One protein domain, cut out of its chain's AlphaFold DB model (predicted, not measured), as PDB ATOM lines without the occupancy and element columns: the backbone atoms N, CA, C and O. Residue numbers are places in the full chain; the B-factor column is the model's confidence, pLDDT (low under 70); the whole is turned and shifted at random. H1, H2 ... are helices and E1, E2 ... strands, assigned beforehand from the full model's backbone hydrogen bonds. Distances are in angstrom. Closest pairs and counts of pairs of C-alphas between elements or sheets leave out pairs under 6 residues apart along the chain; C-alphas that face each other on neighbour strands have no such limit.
ATOM      1  N   VAL A 110      -5.931  -8.840  -8.683       77.81
ATOM      2  CA  VAL A 110      -6.605  -8.216  -7.539       77.81
ATOM      3  C   VAL A 110      -5.627  -8.008  -6.382       77.81
ATOM      4  O   VAL A 110      -5.624  -6.918  -5.828       77.81
ATOM      5  N   LYS A 111      -4.753  -8.974  -6.066       81.19
ATOM      6  CA  LYS A 111      -3.720  -8.863  -5.020       81.19
ATOM      7  C   LYS A 111      -2.749  -7.716  -5.301       81.19
ATOM      8  O   LYS A 111      -2.540  -6.877  -4.424       81.19
ATOM      9  N   LYS A 112      -2.210  -7.628  -6.523       80.06
ATOM     10  CA  LYS A 112      -1.328  -6.521  -6.945       80.06
ATOM     11  C   LYS A 112      -2.047  -5.175  -6.854       80.06
ATOM     12  O   LYS A 112      -1.515  -4.234  -6.273       80.06
ATOM     13  N   ALA A 113      -3.291  -5.108  -7.321       78.88
ATOM     14  CA  ALA A 113      -4.110  -3.904  -7.220       78.88
ATOM     15  C   ALA A 113      -4.426  -3.508  -5.767       78.88
ATOM     16  O   ALA A 113      -4.396  -2.325  -5.436       78.88
ATOM     17  N   THR A 114      -4.707  -4.469  -4.882       82.25
ATOM     18  CA  THR A 114      -4.917  -4.193  -3.454       82.25
ATOM     19  C   THR A 114      -3.631  -3.744  -2.773       82.25
ATOM     20  O   THR A 114      -3.682  -2.824  -1.968       82.25
ATOM     21  N   SER A 115      -2.480  -4.318  -3.136       83.19
ATOM     22  CA  SER A 115      -1.170  -3.883  -2.638       83.19
ATOM     23  C   SER A 115      -0.874  -2.440  -3.050       83.19
ATOM     24  O   SER A 115      -0.543  -1.616  -2.204       83.19
ATOM     25  N   TRP A 116      -1.077  -2.118  -4.332       84.38
ATOM     26  CA  TRP A 116      -0.957  -0.757  -4.866       84.38
ATOM     27  C   TRP A 116      -1.902   0.233  -4.178       84.38
ATOM     28  O   TRP A 116      -1.534   1.365  -3.881       84.38
ATOM     29  N   ARG A 117      -3.143  -0.179  -3.909       80.56
ATOM     30  CA  ARG A 117      -4.100   0.676  -3.209       80.56
ATOM     31  C   ARG A 117      -3.662   0.917  -1.766       80.56
ATOM     32  O   ARG A 117      -3.700   2.053  -1.310       80.56
ATOM     33  N   ASN A 118      -3.229  -0.132  -1.068       80.31
ATOM     34  CA  ASN A 118      -2.801  -0.053   0.326       80.31
ATOM     35  C   ASN A 118      -1.553   0.819   0.501       80.31
ATOM     36  O   ASN A 118      -1.488   1.547   1.484       80.31
ATOM     37  N   SER A 119      -0.613   0.823  -0.452       77.31
ATOM     38  CA  SER A 119       0.560   1.711  -0.393       77.31
ATOM     39  C   SER A 119       0.215   3.199  -0.534       77.31
ATOM     40  O   SER A 119       1.011   4.051  -0.155       77.31
ATOM     41  N   ARG A 120      -0.976   3.529  -1.051       68.88
ATOM     42  CA  ARG A 120      -1.481   4.906  -1.178       68.88
ATOM     43  C   ARG A 120      -2.365   5.357  -0.024       68.88
ATOM     44  O   ARG A 120      -2.642   6.551   0.087       68.88
ATOM     45  N   VAL A 121      -2.848   4.434   0.806       61.53
ATOM     46  CA  VAL A 121      -3.624   4.805   1.989       61.53
ATOM     47  C   VAL A 121      -2.647   5.366   3.013       61.53
ATOM     48  O   VAL A 121      -1.980   4.621   3.723       61.53
ATOM     49  N   LEU A 185     -19.305  24.381   5.939       71.06
ATOM     50  CA  LEU A 185     -20.739  24.113   6.056       71.06
ATOM     51  C   LEU A 185     -21.565  25.111   5.235       71.06
ATOM     52  O   LEU A 185     -22.511  24.710   4.564       71.06
ATOM     53  N   GLU A 186     -21.187  26.391   5.217       71.94
ATOM     54  CA  GLU A 186     -21.820  27.401   4.357       71.94
ATOM     55  C   GLU A 186     -21.639  27.081   2.866       71.94
ATOM     56  O   GLU A 186     -22.580  27.190   2.079       71.94
ATOM     57  N   LEU A 187     -20.443  26.634   2.476       69.50
ATOM     58  CA  LEU A 187     -20.155  26.172   1.118       69.50
ATOM     59  C   LEU A 187     -20.983  24.941   0.730       69.50
ATOM     60  O   LEU A 187     -21.516  24.894  -0.376       69.50
ATOM     61  N   GLU A 188     -21.118  23.970   1.631       72.88
ATOM     62  CA  GLU A 188     -21.964  22.784   1.436       72.88
ATOM     63  C   GLU A 188     -23.446  23.150   1.321       72.88
ATOM     64  O   GLU A 188     -24.158  22.600   0.480       72.88
ATOM     65  N   ALA A 189     -23.911  24.126   2.106       73.00
ATOM     66  CA  ALA A 189     -25.269  24.650   2.008       73.00
ATOM     67  C   ALA A 189     -25.508  25.394   0.682       73.00
ATOM     68  O   ALA A 189     -26.598  25.322   0.112       73.00
ATOM     69  N   LYS A 190     -24.484  26.089   0.170       74.81
ATOM     70  CA  LYS A 190     -24.522  26.827  -1.101       74.81
ATOM     71  C   LYS A 190     -24.448  25.908  -2.326       74.81
ATOM     72  O   LYS A 190     -25.069  26.217  -3.343       74.81
ATOM     73  N   TYR A 191     -23.720  24.797  -2.228       72.56
ATOM     74  CA  TYR A 191     -23.485  23.838  -3.311       72.56
ATOM     75  C   TYR A 191     -23.849  22.407  -2.869       72.56
ATOM     76  O   TYR A 191     -22.960  21.620  -2.543       72.56
ATOM     77  N   PRO A 192     -25.141  22.024  -2.891       67.12
ATOM     78  CA  PRO A 192     -25.610  20.704  -2.441       67.12
ATOM     79  C   PRO A 192     -25.103  19.517  -3.292       67.12
ATOM     80  O   PRO A 192     -25.307  18.341  -2.960       67.12
ATOM     81  N   GLU A 193     -24.470  19.796  -4.430       66.50
ATOM     82  CA  GLU A 193     -23.709  18.837  -5.226       66.50
ATOM     83  C   GLU A 193     -22.406  18.371  -4.551       66.50
ATOM     84  O   GLU A 193     -21.997  17.227  -4.783       66.50
ATOM     85  N   LEU A 194     -21.800  19.202  -3.690       65.44
ATOM     86  CA  LEU A 194     -20.655  18.843  -2.856       65.44
ATOM     87  C   LEU A 194     -21.158  17.944  -1.731       65.44
ATOM     88  O   LEU A 194     -21.866  18.385  -0.832       65.44
ATOM     89  N   ARG A 195     -20.828  16.653  -1.797       65.75
ATOM     90  CA  ARG A 195     -21.233  15.692  -0.763       65.75
ATOM     91  C   ARG A 195     -20.012  15.051  -0.119       65.75
ATOM     92  O   ARG A 195     -19.111  14.653  -0.869       65.75
ATOM     93  N   PRO A 196     -19.998  14.905   1.214       66.00
ATOM     94  CA  PRO A 196     -18.888  14.280   1.914       66.00
ATOM     95  C   PRO A 196     -18.733  12.811   1.496       66.00
ATOM     96  O   PRO A 196     -19.715  12.104   1.243       66.00
ATOM     97  N   ALA A 197     -17.487  12.346   1.406       60.88
ATOM     98  CA  ALA A 197     -17.151  10.999   0.940       60.88
ATOM     99  C   ALA A 197     -17.761   9.888   1.819       60.88
ATOM    100  O   ALA A 197     -18.156   8.834   1.315       60.88
ATOM    101  N   SER A 198     -17.926  10.150   3.119       56.62
ATOM    102  CA  SER A 198     -18.518   9.228   4.099       56.62
ATOM    103  C   SER A 198     -19.979   8.858   3.806       56.62
ATOM    104  O   SER A 198     -20.422   7.770   4.175       56.62
ATOM    105  N   GLU A 199     -20.729   9.708   3.098       56.09
ATOM    106  CA  GLU A 199     -22.149   9.483   2.791       56.09
ATOM    107  C   GLU A 199     -22.386   8.617   1.541       56.09
ATOM    108  O   GLU A 199     -23.492   8.107   1.331       56.09
ATOM    109  N   LYS A 200     -21.373   8.427   0.687       53.16
ATOM    110  CA  LYS A 200     -21.502   7.701  -0.587       53.16
ATOM    111  C   LYS A 200     -20.669   6.424  -0.593       53.16
ATOM    112  O   LYS A 200     -19.752   6.255  -1.391       53.16
ATOM    113  N   VAL A 201     -21.064   5.433   0.202       53.19
ATOM    114  CA  VAL A 201     -20.591   4.065  -0.051       53.19
ATOM    115  C   VAL A 201     -21.278   3.554  -1.320       53.19
ATOM    116  O   VAL A 201     -22.449   3.165  -1.309       53.19
ATOM    117  N   SER A 202     -20.581   3.599  -2.458       55.06
ATOM    118  CA  SER A 202     -21.095   2.984  -3.685       55.06
ATOM    119  C   SER A 202     -21.229   1.467  -3.493       55.06
ATOM    120  O   SER A 202     -20.354   0.831  -2.907       55.06
ATOM    121  N   LYS A 203     -22.351   0.894  -3.952       60.78
ATOM    122  CA  LYS A 203     -22.584  -0.557  -3.927       60.78
ATOM    123  C   LYS A 203     -21.554  -1.269  -4.804       60.78
ATOM    124  O   LYS A 203     -21.258  -0.779  -5.897       60.78
ATOM    125  N   ASP A 204     -21.100  -2.434  -4.350       66.44
ATOM    126  CA  ASP A 204     -20.234  -3.328  -5.118       66.44
ATOM    127  C   ASP A 204     -20.835  -3.599  -6.502       66.44
ATOM    128  O   ASP A 204     -22.025  -3.909  -6.640       66.44
ATOM    129  N   ASP A 205     -20.011  -3.462  -7.540       71.75
ATOM    130  CA  ASP A 205     -20.435  -3.642  -8.925       71.75
ATOM    131  C   ASP A 205     -19.545  -4.660  -9.623       71.75
ATOM    132  O   ASP A 205     -18.475  -4.362 -10.165       71.75
ATOM    133  N   LEU A 206     -20.043  -5.894  -9.626       70.44
ATOM    134  CA  LEU A 206     -19.363  -7.043 -10.201       70.44
ATOM    135  C   LEU A 206     -19.066  -6.862 -11.700       70.44
ATOM    136  O   LEU A 206     -18.033  -7.327 -12.172       70.44
ATOM    137  N   ALA A 207     -19.926  -6.162 -12.451       71.88
ATOM    138  CA  ALA A 207     -19.698  -5.937 -13.879       71.88
ATOM    139  C   ALA A 207     -18.496  -5.013 -14.109       71.88
ATOM    140  O   ALA A 207     -17.680  -5.268 -14.995       71.88
ATOM    141  N   ARG A 208     -18.374  -3.959 -13.291       74.81
ATOM    142  CA  ARG A 208     -17.234  -3.036 -13.341       74.81
ATOM    143  C   ARG A 208     -15.939  -3.716 -12.924       74.81
ATOM    144  O   ARG A 208     -14.956  -3.572 -13.640       74.81
ATOM    145  N   ARG A 209     -15.953  -4.508 -11.847       77.94
ATOM    146  CA  ARG A 209     -14.793  -5.319 -11.435       77.94
ATOM    147  C   ARG A 209     -14.265  -6.163 -12.592       77.94
ATOM    148  O   ARG A 209     -13.085  -6.108 -12.916       77.94
ATOM    149  N   VAL A 210     -15.150  -6.929 -13.228       74.12
ATOM    150  CA  VAL A 210     -14.779  -7.840 -14.318       74.12
ATOM    151  C   VAL A 210     -14.233  -7.064 -15.517       74.12
ATOM    152  O   VAL A 210     -13.214  -7.456 -16.079       74.12
ATOM    153  N   ALA A 211     -14.857  -5.938 -15.874       77.69
ATOM    154  CA  ALA A 211     -14.384  -5.087 -16.962       77.69
ATOM    155  C   ALA A 211     -12.990  -4.494 -16.689       77.69
ATOM    156  O   ALA A 211     -12.136  -4.532 -17.570       77.69
ATOM    157  N   VAL A 212     -12.744  -3.987 -15.472       80.12
ATOM    158  CA  VAL A 212     -11.445  -3.414 -15.081       80.12
ATOM    159  C   VAL A 212     -10.357  -4.479 -15.100       80.12
ATOM    160  O   VAL A 212      -9.312  -4.255 -15.699       80.12
ATOM    161  N   VAL A 213     -10.603  -5.656 -14.518       79.38
ATOM    162  CA  VAL A 213      -9.580  -6.711 -14.487       79.38
ATOM    163  C   VAL A 213      -9.282  -7.254 -15.883       79.38
ATOM    164  O   VAL A 213      -8.117  -7.445 -16.224       79.38
ATOM    165  N   ASN A 214     -10.299  -7.447 -16.725       79.56
ATOM    166  CA  ASN A 214     -10.066  -7.851 -18.111       79.56
ATOM    167  C   ASN A 214      -9.292  -6.776 -18.891       79.56
ATOM    168  O   ASN A 214      -8.419  -7.122 -19.683       79.56
ATOM    169  N   GLY A 215      -9.580  -5.492 -18.650       80.44
ATOM    170  CA  GLY A 215      -8.868  -4.370 -19.263       80.44
ATOM    171  C   GLY A 215      -7.400  -4.290 -18.843       80.44
ATOM    172  O   GLY A 215      -6.530  -4.241 -19.705       80.44
ATOM    173  N   LEU A 216      -7.116  -4.347 -17.537       81.25
ATOM    174  CA  LEU A 216      -5.746  -4.365 -17.007       81.25
ATOM    175  C   LEU A 216      -4.962  -5.572 -17.522       81.25
ATOM    176  O   LEU A 216      -3.798  -5.446 -17.882       81.25
ATOM    177  N   ARG A 217      -5.608  -6.736 -17.627       78.12
ATOM    178  CA  ARG A 217      -4.965  -7.918 -18.198       78.12
ATOM    179  C   ARG A 217      -4.656  -7.753 -19.683       78.12
ATOM    180  O   ARG A 217      -3.581  -8.149 -20.113       78.12
ATOM    181  N   ALA A 218      -5.593  -7.221 -20.468       79.12
ATOM    182  CA  ALA A 218      -5.354  -6.979 -21.889       79.12
ATOM    183  C   ALA A 218      -4.150  -6.044 -22.082       79.12
ATOM    184  O   ALA A 218      -3.257  -6.352 -22.862       79.12
ATOM    185  N   LEU A 219      -4.072  -4.977 -21.280       78.12
ATOM    186  CA  LEU A 219      -2.930  -4.062 -21.278       78.12
ATOM    187  C   LEU A 219      -1.622  -4.754 -20.879       78.12
ATOM    188  O   LEU A 219      -0.614  -4.553 -21.543       78.12
ATOM    189  N   ALA A 220      -1.639  -5.585 -19.835       77.56
ATOM    190  CA  ALA A 220      -0.461  -6.329 -19.391       77.56
ATOM    191  C   ALA A 220       0.007  -7.389 -20.403       77.56
ATOM    192  O   ALA A 220       1.165  -7.784 -20.385       77.56
ATOM    193  N   LYS A 221      -0.886  -7.873 -21.276       74.06
ATOM    194  CA  LYS A 221      -0.565  -8.871 -22.303       74.06
ATOM    195  C   LYS A 221       0.065  -8.251 -23.547       74.06
ATOM    196  O   LYS A 221       0.962  -8.847 -24.134       74.06
ATOM    197  N   ASP A 222      -0.445  -7.100 -23.972       74.75
ATOM    198  CA  ASP A 222      -0.004  -6.449 -25.210       74.75
ATOM    199  C   ASP A 222       1.379  -5.790 -25.065       74.75
ATOM    200  O   ASP A 222       2.005  -5.437 -26.065       74.75
ATOM    201  N   LYS A 223       1.851  -5.617 -23.827       75.88
ATOM    202  CA  LYS A 223       3.053  -4.864 -23.472       75.88
ATOM    203  C   LYS A 223       4.078  -5.749 -22.753       75.88
ATOM    204  O   LYS A 223       3.706  -6.660 -22.020       75.88
ATOM    205  N   SER A 224       5.367  -5.477 -22.954       69.56
ATOM    206  CA  SER A 224       6.490  -6.224 -22.361       69.56
ATOM    207  C   SER A 224       7.282  -5.379 -21.356       69.56
ATOM    208  O   SER A 224       7.292  -4.153 -21.448       69.56
ATOM    209  N   GLY A 225       7.989  -6.028 -20.424       74.75
ATOM    210  CA  GLY A 225       8.840  -5.353 -19.432       74.75
ATOM    211  C   GLY A 225       8.036  -4.614 -18.357       74.75
ATOM    212  O   GLY A 225       6.976  -5.088 -17.941       74.75
ATOM    213  N   TYR A 226       8.508  -3.436 -17.931       72.44
ATOM    214  CA  TYR A 226       7.821  -2.589 -16.939       72.44
ATOM    215  C   TYR A 226       6.425  -2.143 -17.387       72.44
ATOM    216  O   TYR A 226       5.548  -1.902 -16.563       72.44
ATOM    217  N   GLU A 227       6.170  -2.112 -18.697       74.44
ATOM    218  CA  GLU A 227       4.841  -1.828 -19.228       74.44
ATOM    219  C   GLU A 227       3.818  -2.943 -18.977       74.44
ATOM    220  O   GLU A 227       2.641  -2.733 -19.265       74.44
ATOM    221  N   ALA A 228       4.211  -4.110 -18.466       77.88
ATOM    222  CA  ALA A 228       3.280  -5.178 -18.110       77.88
ATOM    223  C   ALA A 228       2.746  -5.062 -16.670       77.88
ATOM    224  O   ALA A 228       1.782  -5.751 -16.320       77.88
ATOM    225  N   ASP A 229       3.345  -4.216 -15.820       82.25
ATOM    226  CA  ASP A 229       2.945  -4.149 -14.417       82.25
ATOM    227  C   ASP A 229       1.568  -3.492 -14.222       82.25
ATOM    228  O   ASP A 229       1.289  -2.356 -14.611       82.25
ATOM    229  N   THR A 230       0.690  -4.230 -13.542       82.62
ATOM    230  CA  THR A 230      -0.678  -3.798 -13.234       82.62
ATOM    231  C   THR A 230      -0.732  -2.662 -12.214       82.62
ATOM    232  O   THR A 230      -1.648  -1.842 -12.281       82.62
ATOM    233  N   GLY A 231       0.220  -2.602 -11.272       82.44
ATOM    234  CA  GLY A 231       0.286  -1.526 -10.279       82.44
ATOM    235  C   GLY A 231       0.624  -0.195 -10.943       82.44
ATOM    236  O   GLY A 231      -0.080   0.800 -10.762       82.44
ATOM    237  N   MET A 232       1.629  -0.216 -11.812       83.12
ATOM    238  CA  MET A 232       2.016   0.905 -12.659       83.12
ATOM    239  C   MET A 232       0.874   1.391 -13.568       83.12
ATOM    240  O   MET A 232       0.634   2.599 -13.659       83.12
ATOM    241  N   HIS A 233       0.088   0.488 -14.171       84.94
ATOM    242  CA  HIS A 233      -1.099   0.884 -14.950       84.94
ATOM    243  C   HIS A 233      -2.133   1.617 -14.103       84.94
ATOM    244  O   HIS A 233      -2.686   2.624 -14.545       84.94
ATOM    245  N   LEU A 234      -2.410   1.122 -12.896       87.06
ATOM    246  CA  LEU A 234      -3.357   1.754 -11.977       87.06
ATOM    247  C   LEU A 234      -2.867   3.129 -11.519       87.06
ATOM    248  O   LEU A 234      -3.656   4.075 -11.470       87.06
ATOM    249  N   GLU A 235      -1.568   3.265 -11.254       85.44
ATOM    250  CA  GLU A 235      -0.942   4.548 -10.953       85.44
ATOM    251  C   GLU A 235      -1.082   5.539 -12.111       85.44
ATOM    252  O   GLU A 235      -1.566   6.653 -11.890       85.44
ATOM    253  N   ALA A 236      -0.729   5.131 -13.331       86.69
ATOM    254  CA  ALA A 236      -0.835   5.972 -14.518       86.69
ATOM    255  C   ALA A 236      -2.288   6.395 -14.787       86.69
ATOM    256  O   ALA A 236      -2.559   7.560 -15.078       86.69
ATOM    257  N   ILE A 237      -3.252   5.479 -14.624       89.00
ATOM    258  CA  ILE A 237      -4.687   5.787 -14.734       89.00
ATOM    259  C   ILE A 237      -5.097   6.815 -13.673       89.00
ATOM    260  O   ILE A 237      -5.772   7.792 -13.998       89.00
ATOM    261  N   ALA A 238      -4.697   6.627 -12.414       88.19
ATOM    262  CA  ALA A 238      -5.046   7.539 -11.329       88.19
ATOM    263  C   ALA A 238      -4.465   8.948 -11.544       88.19
ATOM    264  O   ALA A 238      -5.183   9.938 -11.363       88.19
ATOM    265  N   ARG A 239      -3.204   9.058 -11.985       87.62
ATOM    266  CA  ARG A 239      -2.568  10.346 -12.313       87.62
ATOM    267  C   ARG A 239      -3.229  11.012 -13.516       87.62
ATOM    268  O   ARG A 239      -3.646  12.161 -13.410       87.62
ATOM    269  N   ALA A 240      -3.483  10.270 -14.594       89.44
ATOM    270  CA  ALA A 240      -4.161  10.792 -15.782       89.44
ATOM    271  C   ALA A 240      -5.564  11.337 -15.469       89.44
ATOM    272  O   ALA A 240      -5.973  12.388 -15.974       89.44
ATOM    273  N   ILE A 241      -6.312  10.636 -14.610       89.56
ATOM    274  CA  ILE A 241      -7.617  11.088 -14.122       89.56
ATOM    275  C   ILE A 241      -7.470  12.362 -13.293       89.56
ATOM    276  O   ILE A 241      -8.245  13.296 -13.490       89.56
ATOM    277  N   THR A 242      -6.474  12.417 -12.411       88.38
ATOM    278  CA  THR A 242      -6.189  13.578 -11.560       88.38
ATOM    279  C   THR A 242      -5.865  14.815 -12.395       88.38
ATOM    280  O   THR A 242      -6.503  15.857 -12.224       88.38
ATOM    281  N   THR A 243      -4.942  14.691 -13.351       88.00
ATOM    282  CA  THR A 243      -4.545  15.760 -14.277       88.00
ATOM    283  C   THR A 243      -5.746  16.254 -15.080       88.00
ATOM    284  O   THR A 243      -6.051  17.447 -15.075       88.00
ATOM    285  N   MET A 244      -6.525  15.342 -15.671       87.06
ATOM    286  CA  MET A 244      -7.729  15.722 -16.411       87.06
ATOM    287  C   MET A 244      -8.777  16.394 -15.518       87.06
ATOM    288  O   MET A 244      -9.392  17.376 -15.932       87.06
ATOM    289  N   TYR A 245      -9.001  15.882 -14.304       88.38
ATOM    290  CA  TYR A 245      -9.997  16.404 -13.370       88.38
ATOM    291  C   TYR A 245      -9.673  17.842 -12.932       88.38
ATOM    292  O   TYR A 245     -10.576  18.685 -12.893       88.38
ATOM    293  N   LYS A 246      -8.388  18.153 -12.707       86.50
ATOM    294  CA  LYS A 246      -7.894  19.511 -12.403       86.50
ATOM    295  C   LYS A 246      -8.197  20.516 -13.531       86.50
ATOM    296  O   LYS A 246      -8.429  21.704 -13.272       86.50
ATOM    297  N   GLU A 247      -8.278  20.058 -14.779       85.06
ATOM    298  CA  GLU A 247      -8.623  20.892 -15.939       85.06
ATOM    299  C   GLU A 247     -10.129  21.141 -16.105       85.06
ATOM    300  O   GLU A 247     -10.530  22.106 -16.765       85.06
ATOM    301  N   ILE A 248     -10.992  20.305 -15.517       85.75
ATOM    302  CA  ILE A 248     -12.441  20.401 -15.724       85.75
ATOM    303  C   ILE A 248     -13.004  21.655 -15.036       85.75
ATOM    304  O   ILE A 248     -12.940  21.767 -13.812       85.75
ATOM    305  N   PRO A 249     -13.647  22.580 -15.775       80.88
ATOM    306  CA  PRO A 249     -14.359  23.689 -15.154       80.88
ATOM    307  C   PRO A 249     -15.603  23.185 -14.412       80.88
ATOM    308  O   PRO A 249     -16.318  22.314 -14.913       80.88
ATOM    309  N   GLY A 250     -15.873  23.767 -13.241       79.38
ATOM    310  CA  GLY A 250     -17.007  23.394 -12.388       79.38
ATOM    311  C   GLY A 250     -16.801  22.118 -11.570       79.38
ATOM    312  O   GLY A 250     -17.766  21.630 -10.998       79.38
ATOM    313  N   SER A 251     -15.580  21.572 -11.530       84.12
ATOM    314  CA  SER A 251     -15.219  20.517 -10.581       84.12
ATOM    315  C   SER A 251     -15.303  21.024  -9.144       84.12
ATOM    316  O   SER A 251     -15.076  22.214  -8.893       84.12
ATOM    317  N   ALA A 252     -15.572  20.120  -8.198       80.75
ATOM    318  CA  ALA A 252     -15.552  20.438  -6.771       80.75
ATOM    319  C   ALA A 252     -14.249  21.148  -6.361       80.75
ATOM    320  O   ALA A 252     -14.294  22.158  -5.665       80.75
ATOM    321  N   LEU A 253     -13.105  20.706  -6.902       84.38
ATOM    322  CA  LEU A 253     -11.809  21.360  -6.704       84.38
ATOM    323  C   LEU A 253     -11.842  22.850  -7.079       84.38
ATOM    324  O   LEU A 253     -11.489  23.700  -6.268       84.38
ATOM    325  N   ARG A 254     -12.276  23.185  -8.301       83.75
ATOM    326  CA  ARG A 254     -12.287  24.579  -8.775       83.75
ATOM    327  C   ARG A 254     -13.347  25.431  -8.088       83.75
ATOM    328  O   ARG A 254     -13.145  26.635  -7.954       83.75
ATOM    329  N   LEU A 255     -14.467  24.835  -7.682       83.81
ATOM    330  CA  LEU A 255     -15.497  25.522  -6.902       83.81
ATOM    331  C   LEU A 255     -14.950  25.925  -5.530       83.81
ATOM    332  O   LEU A 255     -15.023  27.099  -5.173       83.81
ATOM    333  N   ILE A 256     -14.325  24.983  -4.819       82.44
ATOM    334  CA  ILE A 256     -13.725  25.241  -3.508       82.44
ATOM    335  C   ILE A 256     -12.569  26.237  -3.642       82.44
ATOM    336  O   ILE A 256     -12.520  27.195  -2.885       82.44
ATOM    337  N   GLN A 257     -11.706  26.092  -4.651       84.00
ATOM    338  CA  GLN A 257     -10.589  27.015  -4.889       84.00
ATOM    339  C   GLN A 257     -11.043  28.443  -5.242       84.00
ATOM    340  O   GLN A 257     -10.358  29.418  -4.931       84.00
ATOM    341  N   ARG A 258     -12.191  28.590  -5.918       83.44
ATOM    342  CA  ARG A 258     -12.764  29.903  -6.245       83.44
ATOM    343  C   ARG A 258     -13.272  30.616  -4.998       83.44
ATOM    344  O   ARG A 258     -13.075  31.823  -4.891       83.44
ATOM    345  N   GLU A 259     -13.937  29.890  -4.107       80.38
ATOM    346  CA  GLU A 259     -14.480  30.473  -2.879       80.38
ATOM    347  C   GLU A 259     -13.401  30.634  -1.795       80.38
ATOM    348  O   GLU A 259     -13.435  31.590  -1.025       80.38
ATOM    349  N   ARG A 260     -12.410  29.734  -1.771       76.25
ATOM    350  CA  ARG A 260     -11.259  29.750  -0.865       76.25
ATOM    351  C   ARG A 260      -9.949  29.637  -1.618       76.25
ATOM    352  O   ARG A 260      -9.520  28.549  -2.000       76.25
ATOM    353  N   ARG A 261      -9.271  30.771  -1.771       71.25
ATOM    354  CA  ARG A 261      -7.919  30.800  -2.347       71.25
ATOM    355  C   ARG A 261      -6.827  30.356  -1.378       71.25
ATOM    356  O   ARG A 261      -5.732  30.042  -1.825       71.25
ATOM    357  N   ASP A 262      -7.125  30.347  -0.087       72.56
ATOM    358  CA  ASP A 262      -6.243  29.974   1.017       72.56
ATOM    359  C   ASP A 262      -6.290  28.475   1.364       72.56
ATOM    360  O   ASP A 262      -5.409  27.981   2.063       72.56
ATOM    361  N   ALA A 263      -7.284  27.734   0.863       73.81
ATOM    362  CA  ALA A 263      -7.411  26.306   1.128       73.81
ATOM    363  C   ALA A 263      -6.348  25.489   0.375       73.81
ATOM    364  O   ALA A 263      -6.225  25.576  -0.851       73.81
ATOM    365  N   ARG A 264      -5.625  24.628   1.103       77.94
ATOM    366  CA  ARG A 264      -4.737  23.624   0.509       77.94
ATOM    367  C   ARG A 264      -5.578  22.425   0.076       77.94
ATOM    368  O   ARG A 264      -6.114  21.699   0.907       77.94
ATOM    369  N   LEU A 265      -5.711  22.245  -1.232       82.69
ATOM    370  CA  LEU A 265      -6.532  21.196  -1.833       82.69
ATOM    371  C   LEU A 265      -5.644  20.185  -2.548       82.69
ATOM    372  O   LEU A 265      -4.712  20.581  -3.249       82.69
ATOM    373  N   ASP A 266      -5.991  18.907  -2.444       82.00
ATOM    374  CA  ASP A 266      -5.477  17.881  -3.348       82.00
ATOM    375  C   ASP A 266      -6.607  17.003  -3.885       82.00
ATOM    376  O   ASP A 266      -7.734  17.001  -3.383       82.00
ATOM    377  N   VAL A 267      -6.312  16.279  -4.957       85.44
ATOM    378  CA  VAL A 267      -7.239  15.345  -5.591       85.44
ATOM    379  C   VAL A 267      -6.641  13.956  -5.496       85.44
ATOM    380  O   VAL A 267      -5.590  13.693  -6.072       85.44
ATOM    381  N   SER A 268      -7.356  13.061  -4.823       84.25
ATOM    382  CA  SER A 268      -6.999  11.653  -4.717       84.25
ATOM    383  C   SER A 268      -7.985  10.802  -5.513       84.25
ATOM    384  O   SER A 268      -9.198  11.026  -5.497       84.25
ATOM    385  N   VAL A 269      -7.463   9.823  -6.246       86.25
ATOM    386  CA  VAL A 269      -8.264   8.867  -7.016       86.25
ATOM    387  C   VAL A 269      -8.099   7.497  -6.382       86.25
ATOM    388  O   VAL A 269      -7.007   6.929  -6.404       86.25
ATOM    389  N   ASP A 270      -9.197   6.963  -5.854       83.88
ATOM    390  CA  ASP A 270      -9.240   5.653  -5.216       83.88
ATOM    391  C   ASP A 270      -9.845   4.613  -6.171       83.88
ATOM    392  O   ASP A 270     -10.975   4.760  -6.659       83.88
ATOM    393  N   ILE A 271      -9.081   3.554  -6.454       84.81
ATOM    394  CA  ILE A 271      -9.478   2.458  -7.343       84.81
ATOM    395  C   ILE A 271      -9.464   1.151  -6.546       84.81
ATOM    396  O   ILE A 271      -8.419   0.572  -6.263       84.81
ATOM    397  N   ASP A 272     -10.652   0.654  -6.218       83.19
ATOM    398  CA  ASP A 272     -10.865  -0.628  -5.553       83.19
ATOM    399  C   ASP A 272     -11.191  -1.691  -6.608       83.19
ATOM    400  O   ASP A 272     -12.348  -1.875  -7.002       83.19
ATOM    401  N   VAL A 273     -10.162  -2.388  -7.092       80.94
ATOM    402  CA  VAL A 273     -10.328  -3.448  -8.098       80.94
ATOM    403  C   VAL A 273     -11.084  -4.654  -7.524       80.94
ATOM    404  O   VAL A 273     -11.846  -5.293  -8.247       80.94
ATOM    405  N   GLU A 274     -10.957  -4.937  -6.225       78.12
ATOM    406  CA  GLU A 274     -11.632  -6.063  -5.568       78.12
ATOM    407  C   GLU A 274     -13.155  -5.881  -5.528       78.12
ATOM    408  O   GLU A 274     -13.910  -6.818  -5.809       78.12
ATOM    409  N   ARG A 275     -13.621  -4.668  -5.218       76.19
ATOM    410  CA  ARG A 275     -15.057  -4.340  -5.161       76.19
ATOM    411  C   ARG A 275     -15.592  -3.694  -6.444       76.19
ATOM    412  O   ARG A 275     -16.800  -3.485  -6.577       76.19
ATOM    413  N   GLY A 276     -14.718  -3.382  -7.402       75.06
ATOM    414  CA  GLY A 276     -15.063  -2.648  -8.623       75.06
ATOM    415  C   GLY A 276     -15.504  -1.206  -8.348       75.06
ATOM    416  O   GLY A 276     -16.344  -0.671  -9.080       75.06
ATOM    417  N   ARG A 277     -14.990  -0.595  -7.270       78.81
ATOM    418  CA  ARG A 277     -15.330   0.779  -6.871       78.81
ATOM    419  C   ARG A 277     -14.273   1.744  -7.397       78.81
ATOM    420  O   ARG A 277     -13.089   1.438  -7.438       78.81
ATOM    421  N   PHE A 278     -14.738   2.905  -7.827       82.44
ATOM    422  CA  PHE A 278     -13.921   3.981  -8.364       82.44
ATOM    423  C   PHE A 278     -14.438   5.272  -7.750       82.44
ATOM    424  O   PHE A 278     -15.641   5.536  -7.870       82.44
ATOM    425  N   ALA A 279     -13.560   6.024  -7.093       83.06
ATOM    426  CA  ALA A 279     -13.896   7.291  -6.466       83.06
ATOM    427  C   ALA A 279     -12.883   8.384  -6.827       83.06
ATOM    428  O   ALA A 279     -11.677   8.155  -6.813       83.06
ATOM    429  N   VAL A 280     -13.389   9.576  -7.145       85.56
ATOM    430  CA  VAL A 280     -12.590  10.800  -7.288       85.56
ATOM    431  C   VAL A 280     -12.894  11.681  -6.088       85.56
ATOM    432  O   VAL A 280     -14.018  12.175  -5.951       85.56
ATOM    433  N   LEU A 281     -11.899  11.834  -5.220       85.19
ATOM    434  CA  LEU A 281     -12.009  12.517  -3.941       85.19
ATOM    435  C   LEU A 281     -11.243  13.837  -3.993       85.19
ATOM    436  O   LEU A 281     -10.081  13.880  -4.391       85.19
ATOM    437  N   VAL A 282     -11.894  14.917  -3.574       85.88
ATOM    438  CA  VAL A 282     -11.234  16.202  -3.324       85.88
ATOM    439  C   VAL A 282     -10.990  16.310  -1.829       85.88
ATOM    440  O   VAL A 282     -11.945  16.332  -1.053       85.88
ATOM    441  N   GLN A 283      -9.721  16.354  -1.442       84.44
ATOM    442  CA  GLN A 283      -9.284  16.436  -0.055       84.44
ATOM    443  C   GLN A 283      -8.929  17.884   0.281       84.44
ATOM    444  O   GLN A 283      -8.176  18.541  -0.441       84.44
ATOM    445  N   VAL A 284      -9.495  18.382   1.377       81.12
ATOM    446  CA  VAL A 284      -9.171  19.685   1.956       81.12
ATOM    447  C   VAL A 284      -8.248  19.449   3.140       81.12
ATOM    448  O   VAL A 284      -8.627  18.769   4.096       81.12
ATOM    449  N   PHE A 285      -7.038  19.995   3.062       78.88
ATOM    450  CA  PHE A 285      -6.045  19.888   4.120       78.88
ATOM    451  C   PHE A 285      -6.127  21.076   5.069       78.88
ATOM    452  O   PHE A 285      -6.173  22.232   4.635       78.88
ATOM    453  N   GLY A 286      -6.079  20.763   6.360       71.50
ATOM    454  CA  GLY A 286      -5.878  21.741   7.419       71.50
ATOM    455  C   GLY A 286      -4.435  22.236   7.489       71.50
ATOM    456  O   GLY A 286      -3.544  21.757   6.779       71.50
ATOM    457  N   ARG A 287      -4.168  23.176   8.402       68.06
ATOM    458  CA  ARG A 287      -2.807  23.702   8.635       68.06
ATOM    459  C   ARG A 287      -1.833  22.641   9.159       68.06
ATOM    460  O   ARG A 287      -0.645  22.721   8.869       68.06
ATOM    461  N   SER A 288      -2.336  21.639   9.877       61.56
ATOM    462  CA  SER A 288      -1.585  20.483  10.389       61.56
ATOM    463  C   SER A 288      -1.178  19.474   9.306       61.56
ATOM    464  O   SER A 288      -0.481  18.511   9.608       61.56
ATOM    465  N   GLY A 289      -1.630  19.648   8.057       66.06
ATOM    466  CA  GLY A 289      -1.403  18.677   6.983       66.06
ATOM    467  C   GLY A 289      -2.282  17.424   7.072       66.06
ATOM    468  O   GLY A 289      -2.142  16.533   6.240       66.06
ATOM    469  N   THR A 290      -3.215  17.355   8.027       72.38
ATOM    470  CA  THR A 290      -4.232  16.297   8.089       72.38
ATOM    471  C   THR A 290      -5.413  16.619   7.174       72.38
ATOM    472  O   THR A 290      -5.768  17.787   6.982       72.38
ATOM    473  N   VAL A 291      -6.047  15.583   6.622       73.25
ATOM    474  CA  VAL A 291      -7.262  15.726   5.808       73.25
ATOM    475  C   VAL A 291      -8.435  16.091   6.722       73.25
ATOM    476  O   VAL A 291      -8.851  15.284   7.549       73.25
ATOM    477  N   GLU A 292      -8.969  17.304   6.586       72.69
ATOM    478  CA  GLU A 292     -10.114  17.775   7.379       72.69
ATOM    479  C   GLU A 292     -11.449  17.358   6.760       72.69
ATOM    480  O   GLU A 292     -12.388  16.987   7.467       72.69
ATOM    481  N   ARG A 293     -11.553  17.441   5.427       74.44
ATOM    482  CA  ARG A 293     -12.760  17.070   4.677       74.44
ATOM    483  C   ARG A 293     -12.422  16.410   3.353       74.44
ATOM    484  O   ARG A 293     -11.487  16.813   2.665       74.44
ATOM    485  N   GLU A 294     -13.259  15.451   2.971       79.75
ATOM    486  CA  GLU A 294     -13.197  14.760   1.685       79.75
ATOM    487  C   GLU A 294     -14.536  14.861   0.958       79.75
ATOM    488  O   GLU A 294     -15.579  14.500   1.512       79.75
ATOM    489  N   TYR A 295     -14.512  15.299  -0.298       81.94
ATOM    490  CA  TYR A 295     -15.689  15.398  -1.160       81.94
ATOM    491  C   TYR A 295     -15.635  14.363  -2.278       81.94
ATOM    492  O   TYR A 295     -14.665  14.322  -3.031       81.94
ATOM    493  N   ASP A 296     -16.697  13.569  -2.437       84.50
ATOM    494  CA  ASP A 296     -16.817  12.617  -3.549       84.50
ATOM    495  C   ASP A 296     -17.505  13.261  -4.763       84.50
ATOM    496  O   ASP A 296     -18.736  13.435  -4.788       84.50
ATOM    497  N   ASP A 297     -16.709  13.526  -5.804       84.06
ATOM    498  CA  ASP A 297     -17.133  14.137  -7.067       84.06
ATOM    499  C   ASP A 297     -17.160  13.150  -8.258       84.06
ATOM    500  O   ASP A 297     -17.187  13.517  -9.440       84.06
ATOM    501  N   THR A 298     -17.222  11.845  -7.973       83.50
ATOM    502  CA  THR A 298     -17.197  10.774  -8.991       83.50
ATOM    503  C   THR A 298     -18.319  10.894 -10.026       83.50
ATOM    504  O   THR A 298     -18.141  10.624 -11.221       83.50
ATOM    505  N   LYS A 299     -19.519  11.300  -9.591       81.31
ATOM    506  CA  LYS A 299     -20.679  11.448 -10.489       81.31
ATOM    507  C   LYS A 299     -20.470  12.567 -11.504       81.31
ATOM    508  O   LYS A 299     -20.816  12.393 -12.672       81.31
ATOM    509  N   PHE A 300     -19.888  13.683 -11.075       83.06
ATOM    510  CA  PHE A 300     -19.574  14.793 -11.962       83.06
ATOM    511  C   PHE A 300     -18.524  14.380 -12.991       83.06
ATOM    512  O   PHE A 300     -18.739  14.555 -14.192       83.06
ATOM    513  N   PHE A 301     -17.442  13.737 -12.542       83.62
ATOM    514  CA  PHE A 301     -16.380  13.250 -13.418       83.62
ATOM    515  C   PHE A 301     -16.906  12.287 -14.497       83.62
ATOM    516  O   PHE A 301     -16.723  12.515 -15.695       83.62
ATOM    517  N   THR A 302     -17.648  11.251 -14.091       82.44
ATOM    518  CA  THR A 302     -18.207  10.253 -15.024       82.44
ATOM    519  C   THR A 302     -19.235  10.838 -15.994       82.44
ATOM    520  O   THR A 302     -19.338  10.381 -17.135       82.44
ATOM    521  N   PHE A 303     -19.997  11.853 -15.583       82.56
ATOM    522  CA  PHE A 303     -20.893  12.579 -16.481       82.56
ATOM    523  C   PHE A 303     -20.117  13.422 -17.500       82.56
ATOM    524  O   PHE A 303     -20.472  13.449 -18.680       82.56
ATOM    525  N   ASN A 304     -19.032  14.069 -17.074       82.19
ATOM    526  CA  ASN A 304     -18.255  14.956 -17.928       82.19
ATOM    527  C   ASN A 304     -17.432  14.195 -18.981       82.19
ATOM    528  O   ASN A 304     -17.384  14.619 -20.134       82.19
ATOM    529  N   ILE A 305     -16.874  13.028 -18.637       80.50
ATOM    530  CA  ILE A 305     -16.143  12.170 -19.591       80.50
ATOM    531  C   ILE A 305     -17.008  11.739 -20.777       80.50
ATOM    532  O   ILE A 305     -16.510  11.615 -21.895       80.50
ATOM    533  N   ARG A 306     -18.307  11.508 -20.549       76.88
ATOM    534  CA  ARG A 306     -19.237  11.062 -21.599       76.88
ATOM    535  C   ARG A 306     -19.516  12.133 -22.657       76.88
ATOM    536  O   ARG A 306     -20.082  11.811 -23.698       76.88
ATOM    537  N   ARG A 307     -19.143  13.394 -22.414       77.94
ATOM    538  CA  ARG A 307     -19.263  14.473 -23.403       77.94
ATOM    539  C   ARG A 307     -18.186  14.319 -24.486       77.94
ATOM    540  O   ARG A 307     -17.058  13.918 -24.197       77.94
TER     541      ARG A 307
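This is residues 110 to 121 and 185 to 307 of the 709 residues of a protein of Ostreococcus tauri (UniProt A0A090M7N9). A strongly twisted sheet of three strands has helices over one face: the long H5 runs slantwise over E1, while H6 and H7 sit over E2, H7 standing up from the sheet. H3 crosses near the end where E1 turns back into E2, with short H4 beyond it and H1 by the edge strand E1, and H2 lies at the opposite end of the longest axis, past H6. The printed part has 135 residues, with the elements in the order H1 H2 H3 H4 H5 H6 E1 E2 E3 H7, and its class is mixed, helices and strands. The sheet is antiparallel in the order E1 - E2 - E3, a meander, each strand the antiparallel neighbour of the one before, and with H3, H5, H6 and H7 on one face it makes two layers, a sheet and a layer of helices. The whole is compact, with a radius of gyration of the C-alphas of 16.1 A, yet elongated, spanning 49 by 29 by 26 A.

H1, residues 110 to 120, touches H5, residues 230 to 247, with residues 230 to 234 of H5 alone; the closest C-alphas are those of Trp 116 and Gly 231, 5.6 A apart, at a steep tilt of 51 degrees, the same way. H1 only grazes the sheet of E1, residues 264 to 272, E2, residues 277 to 285, and E3, residues 291 to 296. H2, residues 185 to 190, is not on the sheet and is close to but not clearly touching H6, residues 252 to 259, the closest C-alphas being those of Leu 187 and Ile 256, 8.0 A apart. H3, residues 206 to 222, touches H5 with residues 216 to 220 alone, C-alphas 216 and 230 being the closest at 6.3 A, only just about perpendicular at 70.3 degrees. H4, residues 225 to 228, touches H3 only at the corner, with C-alphas 220 and 228 the closest at 4.1 A. H5 lies over E1 at a height over the sheet of 7.9 A, slantwise to the strands at 38 degrees on the local plane; the closest C-alphas are those of Ala 238 and Val 269, 5.5 A apart. H6 lies on the same face, over E2 at a height of 9.4 A, along the strands at 9 degrees on the local plane. E1 and E2 form a hairpin, with N 268 and O 281 at 2.9 A, within hydrogen-bond range. E2 and E3 form another, with N 284 and O 293 at 2.8 A. H7, residues 298 to 305, is on the same face as H5 and H6, over E2, and stands up from the sheet at 67 degrees, its local plane only just fitted, to 6 C-alphas of the sheet. Every O i to N i+4 pair is within hydrogen-bond range in H2, H3, H5, H6 and H7; in H1 it is 6 of 7, and H4 is too short for such a pair.

H1 begins at C-alpha 110, (-6.605, -8.216, -7.539), and is 15.5 A long; H2 is 8.5 A. H3 is 24.5 A, H4 5.7 A, H5 26.1 A and H6 10.8 A. E1 runs 25.7 A from C-alpha 264, (-4.737, 23.624, 0.509); E2 is 23.9 A and E3 13.7 A. H7, 10.7 A, ends at C-alpha 305, (-16.143, 12.170, -19.591).

The C-alphas farthest apart, of Glu 186 and Ser 224, are 51.4 A apart. Residues 122 to 184 are not printed, and C-alphas 121 and 185 lie 26.1 A apart across the cut. The link from H2 to H3, residues 191 to 205, is long. Mean pLDDT of the printed part is 77.8; 20 residues are under 70, among them 192 to 204 and 287 to 289.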